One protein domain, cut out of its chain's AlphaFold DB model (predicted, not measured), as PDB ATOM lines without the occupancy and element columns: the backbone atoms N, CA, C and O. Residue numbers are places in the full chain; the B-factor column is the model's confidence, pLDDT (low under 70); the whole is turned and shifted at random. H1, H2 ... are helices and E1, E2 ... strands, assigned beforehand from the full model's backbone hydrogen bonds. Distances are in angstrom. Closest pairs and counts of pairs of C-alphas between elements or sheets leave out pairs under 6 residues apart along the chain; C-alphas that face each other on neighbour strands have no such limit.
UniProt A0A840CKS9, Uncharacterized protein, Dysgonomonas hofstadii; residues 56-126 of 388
ATOM      1  N   GLY A  56     -18.926  -5.207 -12.280       44.00
ATOM      2  CA  GLY A  56     -17.994  -6.313 -12.022       44.00
ATOM      3  C   GLY A  56     -16.755  -5.955 -11.185       44.00
ATOM      4  O   GLY A  56     -16.204  -6.818 -10.523       44.00
ATOM      5  N   ALA A  57     -16.336  -4.691 -11.139       44.22
ATOM      6  CA  ALA A  57     -15.191  -4.238 -10.347       44.22
ATOM      7  C   ALA A  57     -15.551  -3.838  -8.896       44.22
ATOM      8  O   ALA A  57     -14.659  -3.417  -8.146       44.22
ATOM      9  N   VAL A  58     -16.832  -3.942  -8.506       41.88
ATOM     10  CA  VAL A  58     -17.365  -3.568  -7.177       41.88
ATOM     11  C   VAL A  58     -17.839  -4.783  -6.361       41.88
ATOM     12  O   VAL A  58     -18.149  -4.635  -5.185       41.88
ATOM     13  N   LEU A  59     -17.831  -5.996  -6.921       51.72
ATOM     14  CA  LEU A  59     -18.147  -7.219  -6.177       51.72
ATOM     15  C   LEU A  59     -16.839  -7.856  -5.658       51.72
ATOM     16  O   LEU A  59     -16.040  -8.312  -6.475       51.72
ATOM     17  N   PRO A  60     -16.594  -7.917  -4.330       50.69
ATOM     18  CA  PRO A  60     -15.379  -8.505  -3.740       50.69
ATOM     19  C   PRO A  60     -15.124  -9.975  -4.118       50.69
ATOM     20  O   PRO A  60     -14.033 -10.484  -3.890       50.69
ATOM     21  N   VAL A  61     -16.136 -10.638  -4.687       55.72
ATOM     22  CA  VAL A  61     -16.172 -12.059  -5.057       55.72
ATOM     23  C   VAL A  61     -15.456 -12.345  -6.391       55.72
ATOM     24  O   VAL A  61     -15.075 -13.479  -6.647       55.72
ATOM     25  N   PHE A  62     -15.215 -11.338  -7.241       64.88
ATOM     26  CA  PHE A  62     -14.577 -11.533  -8.553       64.88
ATOM     27  C   PHE A  62     -13.084 -11.205  -8.504       64.88
ATOM     28  O   PHE A  62     -12.635 -10.135  -8.920       64.88
ATOM     29  N   THR A  63     -12.307 -12.143  -7.964       75.56
ATOM     30  CA  THR A  63     -10.842 -12.137  -8.078       75.56
ATOM     31  C   THR A  63     -10.394 -12.647  -9.456       75.56
ATOM     32  O   THR A  63     -11.209 -13.124 -10.244       75.56
ATOM     33  N   PHE A  64      -9.095 -12.555  -9.762       80.00
ATOM     34  CA  PHE A  64      -8.540 -13.165 -10.978       80.00
ATOM     35  C   PHE A  64      -8.792 -14.680 -11.008       80.00
ATOM     36  O   PHE A  64      -9.265 -15.200 -12.013       80.00
ATOM     37  N   ASP A  65      -8.563 -15.356  -9.882       82.62
ATOM     38  CA  ASP A  65      -8.776 -16.801  -9.748       82.62
ATOM     39  C   ASP A  65     -10.258 -17.160  -9.935       82.62
ATOM     40  O   ASP A  65     -10.595 -18.122 -10.618       82.62
ATOM     41  N   SER A  66     -11.153 -16.321  -9.408       83.88
ATOM     42  CA  SER A  66     -12.599 -16.442  -9.603       83.88
ATOM     43  C   SER A  66     -13.015 -16.269 -11.069       83.88
ATOM     44  O   SER A  66     -13.898 -16.978 -11.546       83.88
ATOM     45  N   TYR A  67     -12.394 -15.335 -11.799       88.19
ATOM     46  CA  TYR A  67     -12.658 -15.161 -13.229       88.19
ATOM     47  C   TYR A  67     -12.158 -16.357 -14.041       88.19
ATOM     48  O   TYR A  67     -12.894 -16.853 -14.887       88.19
ATOM     49  N   GLU A  68     -10.935 -16.830 -13.788       90.19
ATOM     50  CA  GLU A  68     -10.381 -17.993 -14.491       90.19
ATOM     51  C   GLU A  68     -11.210 -19.256 -14.238       90.19
ATOM     52  O   GLU A  68     -11.483 -19.998 -15.179       90.19
ATOM     53  N   TYR A  69     -11.687 -19.460 -13.006       91.62
ATOM     54  CA  TYR A  69     -12.615 -20.545 -12.690       91.62
ATOM     55  C   TYR A  69     -13.895 -20.461 -13.534       91.62
ATOM     56  O   TYR A  69     -14.234 -21.408 -14.244       91.62
ATOM     57  N   LEU A  70     -14.563 -19.302 -13.543       92.94
ATOM     58  CA  LEU A  70     -15.760 -19.089 -14.361       92.94
ATOM     59  C   LEU A  70     -15.471 -19.247 -15.858       92.94
ATOM     60  O   LEU A  70     -16.270 -19.834 -16.582       92.94
ATOM     61  N   TYR A  71     -14.332 -18.759 -16.346       94.50
ATOM     62  CA  TYR A  71     -13.940 -18.908 -17.745       94.50
ATOM     63  C   TYR A  71     -13.807 -20.386 -18.132       94.50
ATOM     64  O   TYR A  71     -14.350 -20.800 -19.157       94.50
ATOM     65  N   GLN A  72     -13.139 -21.187 -17.301       94.75
ATOM     66  CA  GLN A  72     -12.976 -22.627 -17.520       94.75
ATOM     67  C   GLN A  72     -14.318 -23.365 -17.448       94.75
ATOM     68  O   GLN A  72     -14.605 -24.185 -18.321       94.75
ATOM     69  N   SER A  73     -15.174 -23.020 -16.481       94.75
ATOM     70  CA  SER A  73     -16.552 -23.522 -16.401       94.75
ATOM     71  C   SER A  73     -17.350 -23.210 -17.672       94.75
ATOM     72  O   SER A  73     -17.980 -24.100 -18.240       94.75
ATOM     73  N   ALA A  74     -17.289 -21.970 -18.170       94.69
ATOM     74  CA  ALA A  74     -17.973 -21.556 -19.397       94.69
ATOM     75  C   ALA A  74     -17.428 -22.264 -20.644       94.69
ATOM     76  O   ALA A  74     -18.187 -22.641 -21.539       94.69
ATOM     77  N   GLU A  75     -16.109 -22.442 -20.720       95.12
ATOM     78  CA  GLU A  75     -15.463 -23.148 -21.822       95.12
ATOM     79  C   GLU A  75     -15.881 -24.621 -21.845       95.12
ATOM     80  O   GLU A  75     -16.195 -25.157 -22.910       95.12
ATOM     81  N   ASN A  76     -15.910 -25.268 -20.680       94.69
ATOM     82  CA  ASN A  76     -16.359 -26.645 -20.560       94.69
ATOM     83  C   ASN A  76     -17.842 -26.782 -20.933       94.69
ATOM     84  O   ASN A  76     -18.187 -27.566 -21.817       94.69
ATOM     85  N   TYR A  77     -18.715 -25.957 -20.350       94.50
ATOM     86  CA  TYR A  77     -20.150 -26.006 -20.636       94.50
ATOM     87  C   TYR A  77     -20.466 -25.752 -22.112       94.50
ATOM     88  O   TYR A  77     -21.264 -26.476 -22.698       94.50
ATOM     89  N   SER A  78     -19.768 -24.805 -22.747       94.00
ATOM     90  CA  SER A  78     -19.850 -24.559 -24.194       94.00
ATOM     91  C   SER A  78     -19.610 -25.822 -25.025       94.00
ATOM     92  O   SER A  78     -20.368 -26.112 -25.954       94.00
ATOM     93  N   LYS A  79     -18.590 -26.613 -24.662       92.94
ATOM     94  CA  LYS A  79     -18.284 -27.889 -25.325       92.94
ATOM     95  C   LYS A  79     -19.402 -28.907 -25.102       92.94
ATOM     96  O   LYS A  79     -19.770 -29.603 -26.046       92.94
ATOM     97  N   LEU A  80     -19.956 -28.972 -23.888       93.31
ATOM     98  CA  LEU A  80     -21.047 -29.888 -23.537       93.31
ATOM     99  C   LEU A  80     -22.338 -29.596 -24.314       93.31
ATOM    100  O   LEU A  80     -23.010 -30.539 -24.728       93.31
ATOM    101  N   VAL A  81     -22.657 -28.320 -24.554       91.81
ATOM    102  CA  VAL A  81     -23.826 -27.903 -25.357       91.81
ATOM    103  C   VAL A  81     -23.534 -27.826 -26.863       91.81
ATOM    104  O   VAL A  81     -24.403 -27.479 -27.657       91.81
ATOM    105  N   GLY A  82     -22.310 -28.158 -27.291       90.88
ATOM    106  CA  GLY A  82     -21.924 -28.196 -28.704       90.88
ATOM    107  C   GLY A  82     -21.758 -26.823 -29.368       90.88
ATOM    108  O   GLY A  82     -21.823 -26.729 -30.597       90.88
ATOM    109  N   SER A  83     -21.532 -25.758 -28.594       89.12
ATOM    110  CA  SER A  83     -21.239 -24.431 -29.143       89.12
ATOM    111  C   SER A  83     -19.851 -24.402 -29.795       89.12
ATOM    112  O   SER A  83     -18.876 -24.969 -29.303       89.12
ATOM    113  N   SER A  84     -19.761 -23.743 -30.952       80.62
ATOM    114  CA  SER A  84     -18.547 -23.704 -31.782       80.62
ATOM    115  C   SER A  84     -17.595 -22.557 -31.439       80.62
ATOM    116  O   SER A  84     -16.425 -22.595 -31.824       80.62
ATOM    117  N   ASN A  85     -18.076 -21.543 -30.718       85.88
ATOM    118  CA  ASN A  85     -17.286 -20.373 -30.353       85.88
ATOM    119  C   ASN A  85     -16.787 -20.516 -28.913       85.88
ATOM    120  O   ASN A  85     -17.590 -20.840 -28.044       85.88
ATOM    121  N   PRO A  86     -15.501 -20.259 -28.626       87.94
ATOM    122  CA  PRO A  86     -15.017 -20.219 -27.254       87.94
ATOM    123  C   PRO A  86     -15.496 -18.947 -26.529       87.94
ATOM    124  O   PRO A  86     -15.737 -17.925 -27.183       87.94
ATOM    125  N   PRO A  87     -15.574 -18.968 -25.186       90.06
ATOM    126  CA  PRO A  87     -15.848 -17.770 -24.402       90.06
ATOM    127  C   PRO A  87     -14.781 -16.681 -24.625       90.06
ATOM    128  O   PRO A  87     -13.602 -16.992 -24.851       90.06
ATOM    129  N   PRO A  88     -15.160 -15.392 -24.530       87.00
ATOM    130  CA  PRO A  88     -14.226 -14.277 -24.643       87.00
ATOM    131  C   PRO A  88     -13.219 -14.288 -23.485       87.00
ATOM    132  O   PRO A  88     -13.598 -14.432 -22.326       87.00
ATOM    133  N   LYS A  89     -11.926 -14.124 -23.798       85.62
ATOM    134  CA  LYS A  89     -10.811 -14.174 -22.828       85.62
ATOM    135  C   LYS A  89     -10.279 -12.782 -22.457       85.62
ATOM    136  O   LYS A  89      -9.073 -12.544 -22.393       85.62
ATOM    137  N   ASP A  90     -11.179 -11.827 -22.286       84.19
ATOM    138  CA  ASP A  90     -10.863 -10.407 -22.089       84.19
ATOM    139  C   ASP A  90     -10.879  -9.958 -20.619       84.19
ATOM    140  O   ASP A  90     -10.625  -8.786 -20.345       84.19
ATOM    141  N   HIS A  91     -11.107 -10.881 -19.677       81.62
ATOM    142  CA  HIS A  91     -11.220 -10.598 -18.239       81.62
ATOM    143  C   HIS A  91     -12.392  -9.670 -17.881       81.62
ATOM    144  O   HIS A  91     -12.447  -9.143 -16.768       81.62
ATOM    145  N   ASP A  92     -13.359  -9.490 -18.791       82.94
ATOM    146  CA  ASP A  92     -14.610  -8.797 -18.501       82.94
ATOM    147  C   ASP A  92     -15.709  -9.814 -18.180       82.94
ATOM    148  O   ASP A  92     -16.236 -10.518 -19.047       82.94
ATOM    149  N   ILE A  93     -16.101  -9.865 -16.904       83.25
ATOM    150  CA  ILE A  93     -17.177 -10.739 -16.432       83.25
ATOM    151  C   ILE A  93     -18.497 -10.497 -17.176       83.25
ATOM    152  O   ILE A  93     -19.285 -11.421 -17.339       83.25
ATOM    153  N   ARG A  94     -18.746  -9.281 -17.675       85.69
ATOM    154  CA  ARG A  94     -19.969  -8.973 -18.429       85.69
ATOM    155  C   ARG A  94     -19.989  -9.684 -19.769       85.69
ATOM    156  O   ARG A  94     -21.021 -10.233 -20.134       85.69
ATOM    157  N   ASN A  95     -18.857  -9.707 -20.469       87.94
ATOM    158  CA  ASN A  95     -18.751 -10.396 -21.750       87.94
ATOM    159  C   ASN A  95     -18.855 -11.909 -21.557       87.94
ATOM    160  O   ASN A  95     -19.517 -12.576 -22.348       87.94
ATOM    161  N   LEU A  96     -18.292 -12.433 -20.465       90.38
ATOM    162  CA  LEU A  96     -18.446 -13.837 -20.092       90.38
ATOM    163  C   LEU A  96     -19.903 -14.193 -19.739       90.38
ATOM    164  O   LEU A  96     -20.415 -15.207 -20.203       90.38
ATOM    165  N   LEU A  97     -20.600 -13.337 -18.986       90.25
ATOM    166  CA  LEU A  97     -22.024 -13.492 -18.665       90.25
ATOM    167  C   LEU A  97     -22.910 -13.435 -19.914       90.25
ATOM    168  O   LEU A  97     -23.794 -14.272 -20.080       90.25
ATOM    169  N   SER A  98     -22.679 -12.463 -20.799       90.94
ATOM    170  CA  SER A  98     -23.397 -12.351 -22.072       90.94
ATOM    171  C   SER A  98     -23.139 -13.550 -22.976       90.94
ATOM    172  O   SER A  98     -24.065 -14.027 -23.626       90.94
ATOM    173  N   TYR A  99     -21.904 -14.052 -22.993       94.44
ATOM    174  CA  TYR A  99     -21.557 -15.272 -23.704       94.44
ATOM    175  C   TYR A  99     -22.319 -16.478 -23.146       94.44
ATOM    176  O   TYR A  99     -22.965 -17.178 -23.920       94.44
ATOM    177  N   MET A 100     -22.304 -16.678 -21.823       94.19
ATOM    178  CA  MET A 100     -23.029 -17.775 -21.181       94.19
ATOM    179  C   MET A 100     -24.519 -17.721 -21.514       94.19
ATOM    180  O   MET A 100     -25.053 -18.701 -22.015       94.19
ATOM    181  N   LYS A 101     -25.163 -16.557 -21.361       91.31
ATOM    182  CA  LYS A 101     -26.570 -16.367 -21.752       91.31
ATOM    183  C   LYS A 101     -26.839 -16.677 -23.226       91.31
ATOM    184  O   LYS A 101     -27.928 -17.119 -23.558       91.31
ATOM    185  N   GLY A 102     -25.867 -16.446 -24.107       91.81
ATOM    186  CA  GLY A 102     -25.990 -16.731 -25.537       91.81
ATOM    187  C   GLY A 102     -25.858 -18.210 -25.916       91.81
ATOM    188  O   GLY A 102     -26.190 -18.550 -27.049       91.81
ATOM    189  N   ILE A 103     -25.365 -19.069 -25.016       93.38
ATOM    190  CA  ILE A 103     -25.218 -20.517 -25.252       93.38
ATOM    191  C   ILE A 103     -26.226 -21.370 -24.469       93.38
ATOM    192  O   ILE A 103     -26.206 -22.589 -24.613       93.38
ATOM    193  N   LEU A 104     -27.064 -20.756 -23.626       90.62
ATOM    194  CA  LEU A 104     -28.144 -21.455 -22.931       90.62
ATOM    195  C   LEU A 104     -29.227 -21.887 -23.924       90.62
ATOM    196  O   LEU A 104     -29.502 -21.188 -24.901       90.62
ATOM    197  N   GLU A 105     -29.840 -23.040 -23.663       84.50
ATOM    198  CA  GLU A 105     -30.996 -23.501 -24.435       84.50
ATOM    199  C   GLU A 105     -32.254 -22.690 -24.089       84.50
ATOM    200  O   GLU A 105     -32.321 -22.004 -23.065       84.50
ATOM    201  N   ASP A 106     -33.281 -22.789 -24.937       77.38
ATOM    202  CA  ASP A 106     -34.582 -22.179 -24.664       77.38
ATOM    203  C   ASP A 106     -35.079 -22.580 -23.263       77.38
ATOM    204  O   ASP A 106     -35.065 -23.757 -22.897       77.38
ATOM    205  N   ARG A 107     -35.569 -21.596 -22.495       77.94
ATOM    206  CA  ARG A 107     -36.108 -21.758 -21.126       77.94
ATOM    207  C   ARG A 107     -35.071 -22.100 -20.044       77.94
ATOM    208  O   ARG A 107     -35.469 -22.361 -18.910       77.94
ATOM    209  N   GLN A 108     -33.773 -22.086 -20.349       87.19
ATOM    210  CA  GLN A 108     -32.725 -22.044 -19.327       87.19
ATOM    211  C   GLN A 108     -32.429 -20.592 -18.946       87.19
ATOM    212  O   GLN A 108     -32.299 -19.727 -19.815       87.19
ATOM    213  N   ASP A 109     -32.266 -20.337 -17.654       86.44
ATOM    214  CA  ASP A 109     -31.700 -19.089 -17.150       86.44
ATOM    215  C   ASP A 109     -30.488 -19.390 -16.266       86.44
ATOM    216  O   ASP A 109     -30.150 -20.543 -15.974       86.44
ATOM    217  N   MET A 110     -29.767 -18.339 -15.904       90.06
ATOM    218  CA  MET A 110     -28.530 -18.443 -15.163       90.06
ATOM    219  C   MET A 110     -28.354 -17.265 -14.220       90.06
ATOM    220  O   MET A 110     -28.475 -16.095 -14.597       90.06
ATOM    221  N   THR A 111     -27.900 -17.593 -13.018       88.88
ATOM    222  CA  THR A 111     -27.367 -16.631 -12.056       88.88
ATOM    223  C   THR A 111     -25.956 -17.032 -11.616       88.88
ATOM    224  O   THR A 111     -25.422 -18.063 -12.033       88.88
ATOM    225  N   ILE A 112     -25.318 -16.189 -10.806       88.12
ATOM    226  CA  ILE A 112     -24.057 -16.520 -10.138       88.12
ATOM    227  C   ILE A 112     -24.347 -16.738  -8.659       88.12
ATOM    228  O   ILE A 112     -24.895 -15.856  -7.999       88.12
ATOM    229  N   VAL A 113     -23.919 -17.888  -8.147       87.00
ATOM    230  CA  VAL A 113     -23.987 -18.239  -6.723       87.00
ATOM    231  C   VAL A 113     -22.584 -18.479  -6.177       87.00
ATOM    232  O   VAL A 113     -21.663 -18.795  -6.931       87.00
ATOM    233  N   ASP A 114     -22.415 -18.320  -4.868       84.31
ATOM    234  CA  ASP A 114     -21.226 -18.822  -4.179       84.31
ATOM    235  C   ASP A 114     -21.384 -20.335  -3.982       84.31
ATOM    236  O   ASP A 114     -22.361 -20.792  -3.388       84.31
ATOM    237  N   HIS A 115     -20.436 -21.104  -4.509       82.56
ATOM    238  CA  HIS A 115     -20.340 -22.539  -4.300       82.56
ATOM    239  C   HIS A 115     -18.933 -22.872  -3.805       82.56
ATOM    240  O   HIS A 115     -17.954 -22.704  -4.530       82.56
ATOM    241  N   GLU A 116     -18.841 -23.340  -2.559       84.44
ATOM    242  CA  GLU A 116     -17.573 -23.685  -1.897       84.44
ATOM    243  C   GLU A 116     -16.554 -22.523  -1.851       84.44
ATOM    244  O   GLU A 116     -15.341 -22.738  -1.868       84.44
ATOM    245  N   GLY A 117     -17.030 -21.274  -1.757       80.06
ATOM    246  CA  GLY A 117     -16.188 -20.076  -1.696       80.06
ATOM    247  C   GLY A 117     -15.728 -19.563  -3.062       80.06
ATOM    248  O   GLY A 117     -14.872 -18.676  -3.124       80.06
ATOM    249  N   LEU A 118     -16.271 -20.110  -4.155       83.44
ATOM    250  CA  LEU A 118     -16.017 -19.671  -5.524       83.44
ATOM    251  C   LEU A 118     -17.326 -19.239  -6.197       83.44
ATOM    252  O   LEU A 118     -18.338 -19.932  -6.075       83.44
ATOM    253  N   PRO A 119     -17.335 -18.121  -6.947       86.94
ATOM    254  CA  PRO A 119     -18.482 -17.795  -7.774       86.94
ATOM    255  C   PRO A 119     -18.601 -18.822  -8.899       86.94
ATOM    256  O   PRO A 119     -17.647 -19.049  -9.644       86.94
ATOM    257  N   SER A 120     -19.793 -19.383  -9.043       89.75
ATOM    258  CA  SER A 120     -20.106 -20.406 -10.035       89.75
ATOM    259  C   SER A 120     -21.357 -20.025 -10.813       89.75
ATOM    260  O   SER A 120     -22.273 -19.408 -10.263       89.75
ATOM    261  N   PHE A 121     -21.414 -20.396 -12.095       93.00
ATOM    262  CA  PHE A 121     -22.667 -20.301 -12.837       93.00
ATOM    263  C   PHE A 121     -23.629 -21.349 -12.299       93.00
ATOM    264  O   PHE A 121     -23.304 -22.533 -12.266       93.00
ATOM    265  N   TYR A 122     -24.806 -20.902 -11.904       90.69
ATOM    266  CA  TYR A 122     -25.917 -21.762 -11.547       90.69
ATOM    267  C   TYR A 122     -26.951 -21.627 -12.657       90.69
ATOM    268  O   TYR A 122     -27.508 -20.544 -12.855       90.69
ATOM    269  N   ILE A 123     -27.114 -22.700 -13.430       91.88
ATOM    270  CA  ILE A 123     -28.054 -22.782 -14.548       91.88
ATOM    271  C   ILE A 123     -29.246 -23.603 -14.080       91.88
ATOM    272  O   ILE A 123     -29.073 -24.671 -13.495       91.88
ATOM    273  N   TYR A 124     -30.442 -23.123 -14.373       86.44
ATOM    274  CA  TYR A 124     -31.694 -23.775 -14.019       86.44
ATOM    275  C   TYR A 124     -32.687 -23.626 -15.168       86.44
ATOM    276  O   TYR A 124     -32.572 -22.707 -15.985       86.44
ATOM    277  N   PHE A 125     -33.658 -24.534 -15.254       82.38
ATOM    278  CA  PHE A 125     -34.829 -24.261 -16.080       82.38
ATOM    279  C   PHE A 125     -35.718 -23.270 -15.352       82.38
ATOM    280  O   PHE A 125     -36.007 -23.427 -14.165       82.38
ATOM    281  N   ASP A 126     -36.115 -22.233 -16.074       68.56
ATOM    282  CA  ASP A 126     -36.979 -21.189 -15.555       68.56
ATOM    283  C   ASP A 126     -38.252 -21.812 -14.964       68.56
ATOM    284  O   ASP A 126     -38.999 -22.451 -15.698       68.56
TER     285      ASP A 126
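What this domain is: This is residues 56 to 126 of the 388 residues of an uncharacterized protein of Dysgonomonas hofstadii (UniProt A0A840CKS9). A two-stranded hairpin, E1 and E2, covers one side of a pair of helices, H1 and H2, that lie side by side and run the same way; E2 lies over H1 and E1 over H2. The stretch from residue 81 to 92 folds back from the end of H1 to the start of H2 on the side of the helices away from the hairpin. The printed part has 71 residues with two named helices and two named strands, in the order H1, H2, E1, E2; the sheet, order E1 - E2, is antiparallel and the class is mixed, helices and strands. The whole is compact, with a radius of gyration of the C-alphas of 11.7 A, and rounded, spanning 31 by 25 by 19 A.

Where its parts are: E1 is residues 108 to 115, 19.5 A from first to last C-alpha, and bends by 60 degrees at residue 112. E2 is residues 118 to 125, 22.1 A long, with C-alpha 125 at (-34.829, -24.261, -16.080). H1 is residues 64 to 80, 24.4 A long, from C-alpha 64 at (-8.540, -13.165, -10.978). H2 is residues 93 to 103, 15.4 A long.

How they stand to each other: E1 and E2 form a hairpin, antiparallel at 152 degrees, with N 111 and O 122 at 3.0 A and N 120 and O 113 at 2.9 A, both within hydrogen-bond range. The closest C-alphas of H1 and E2, those of Ser 66 and Leu 118, are 6.2 A apart. The closest of H2 and E1, those of Lys 101 and Met 110, are 7.2 A apart. H1 and H2 touch, closest at the C-alphas of Ala 74 and Met 100, 6.6 A, with a shallow tilt of 11 degrees, the same way. H1 and E1 are apart, as are H2 and E2. In H1 and H2 every O i to N i+4 pair is within hydrogen-bond range.

The domain as a whole: The two C-alphas farthest apart, those of Val 58 and Gly 82, are 33.0 A from each other. The printed part has no cut. The link from H1 to H2, 12 residues, is long; those from H2 to E1 and from E1 to E2 are tight. The mean pLDDT of the printed part is 84.2, and residues 56 to 62 and residue 126 are under 70.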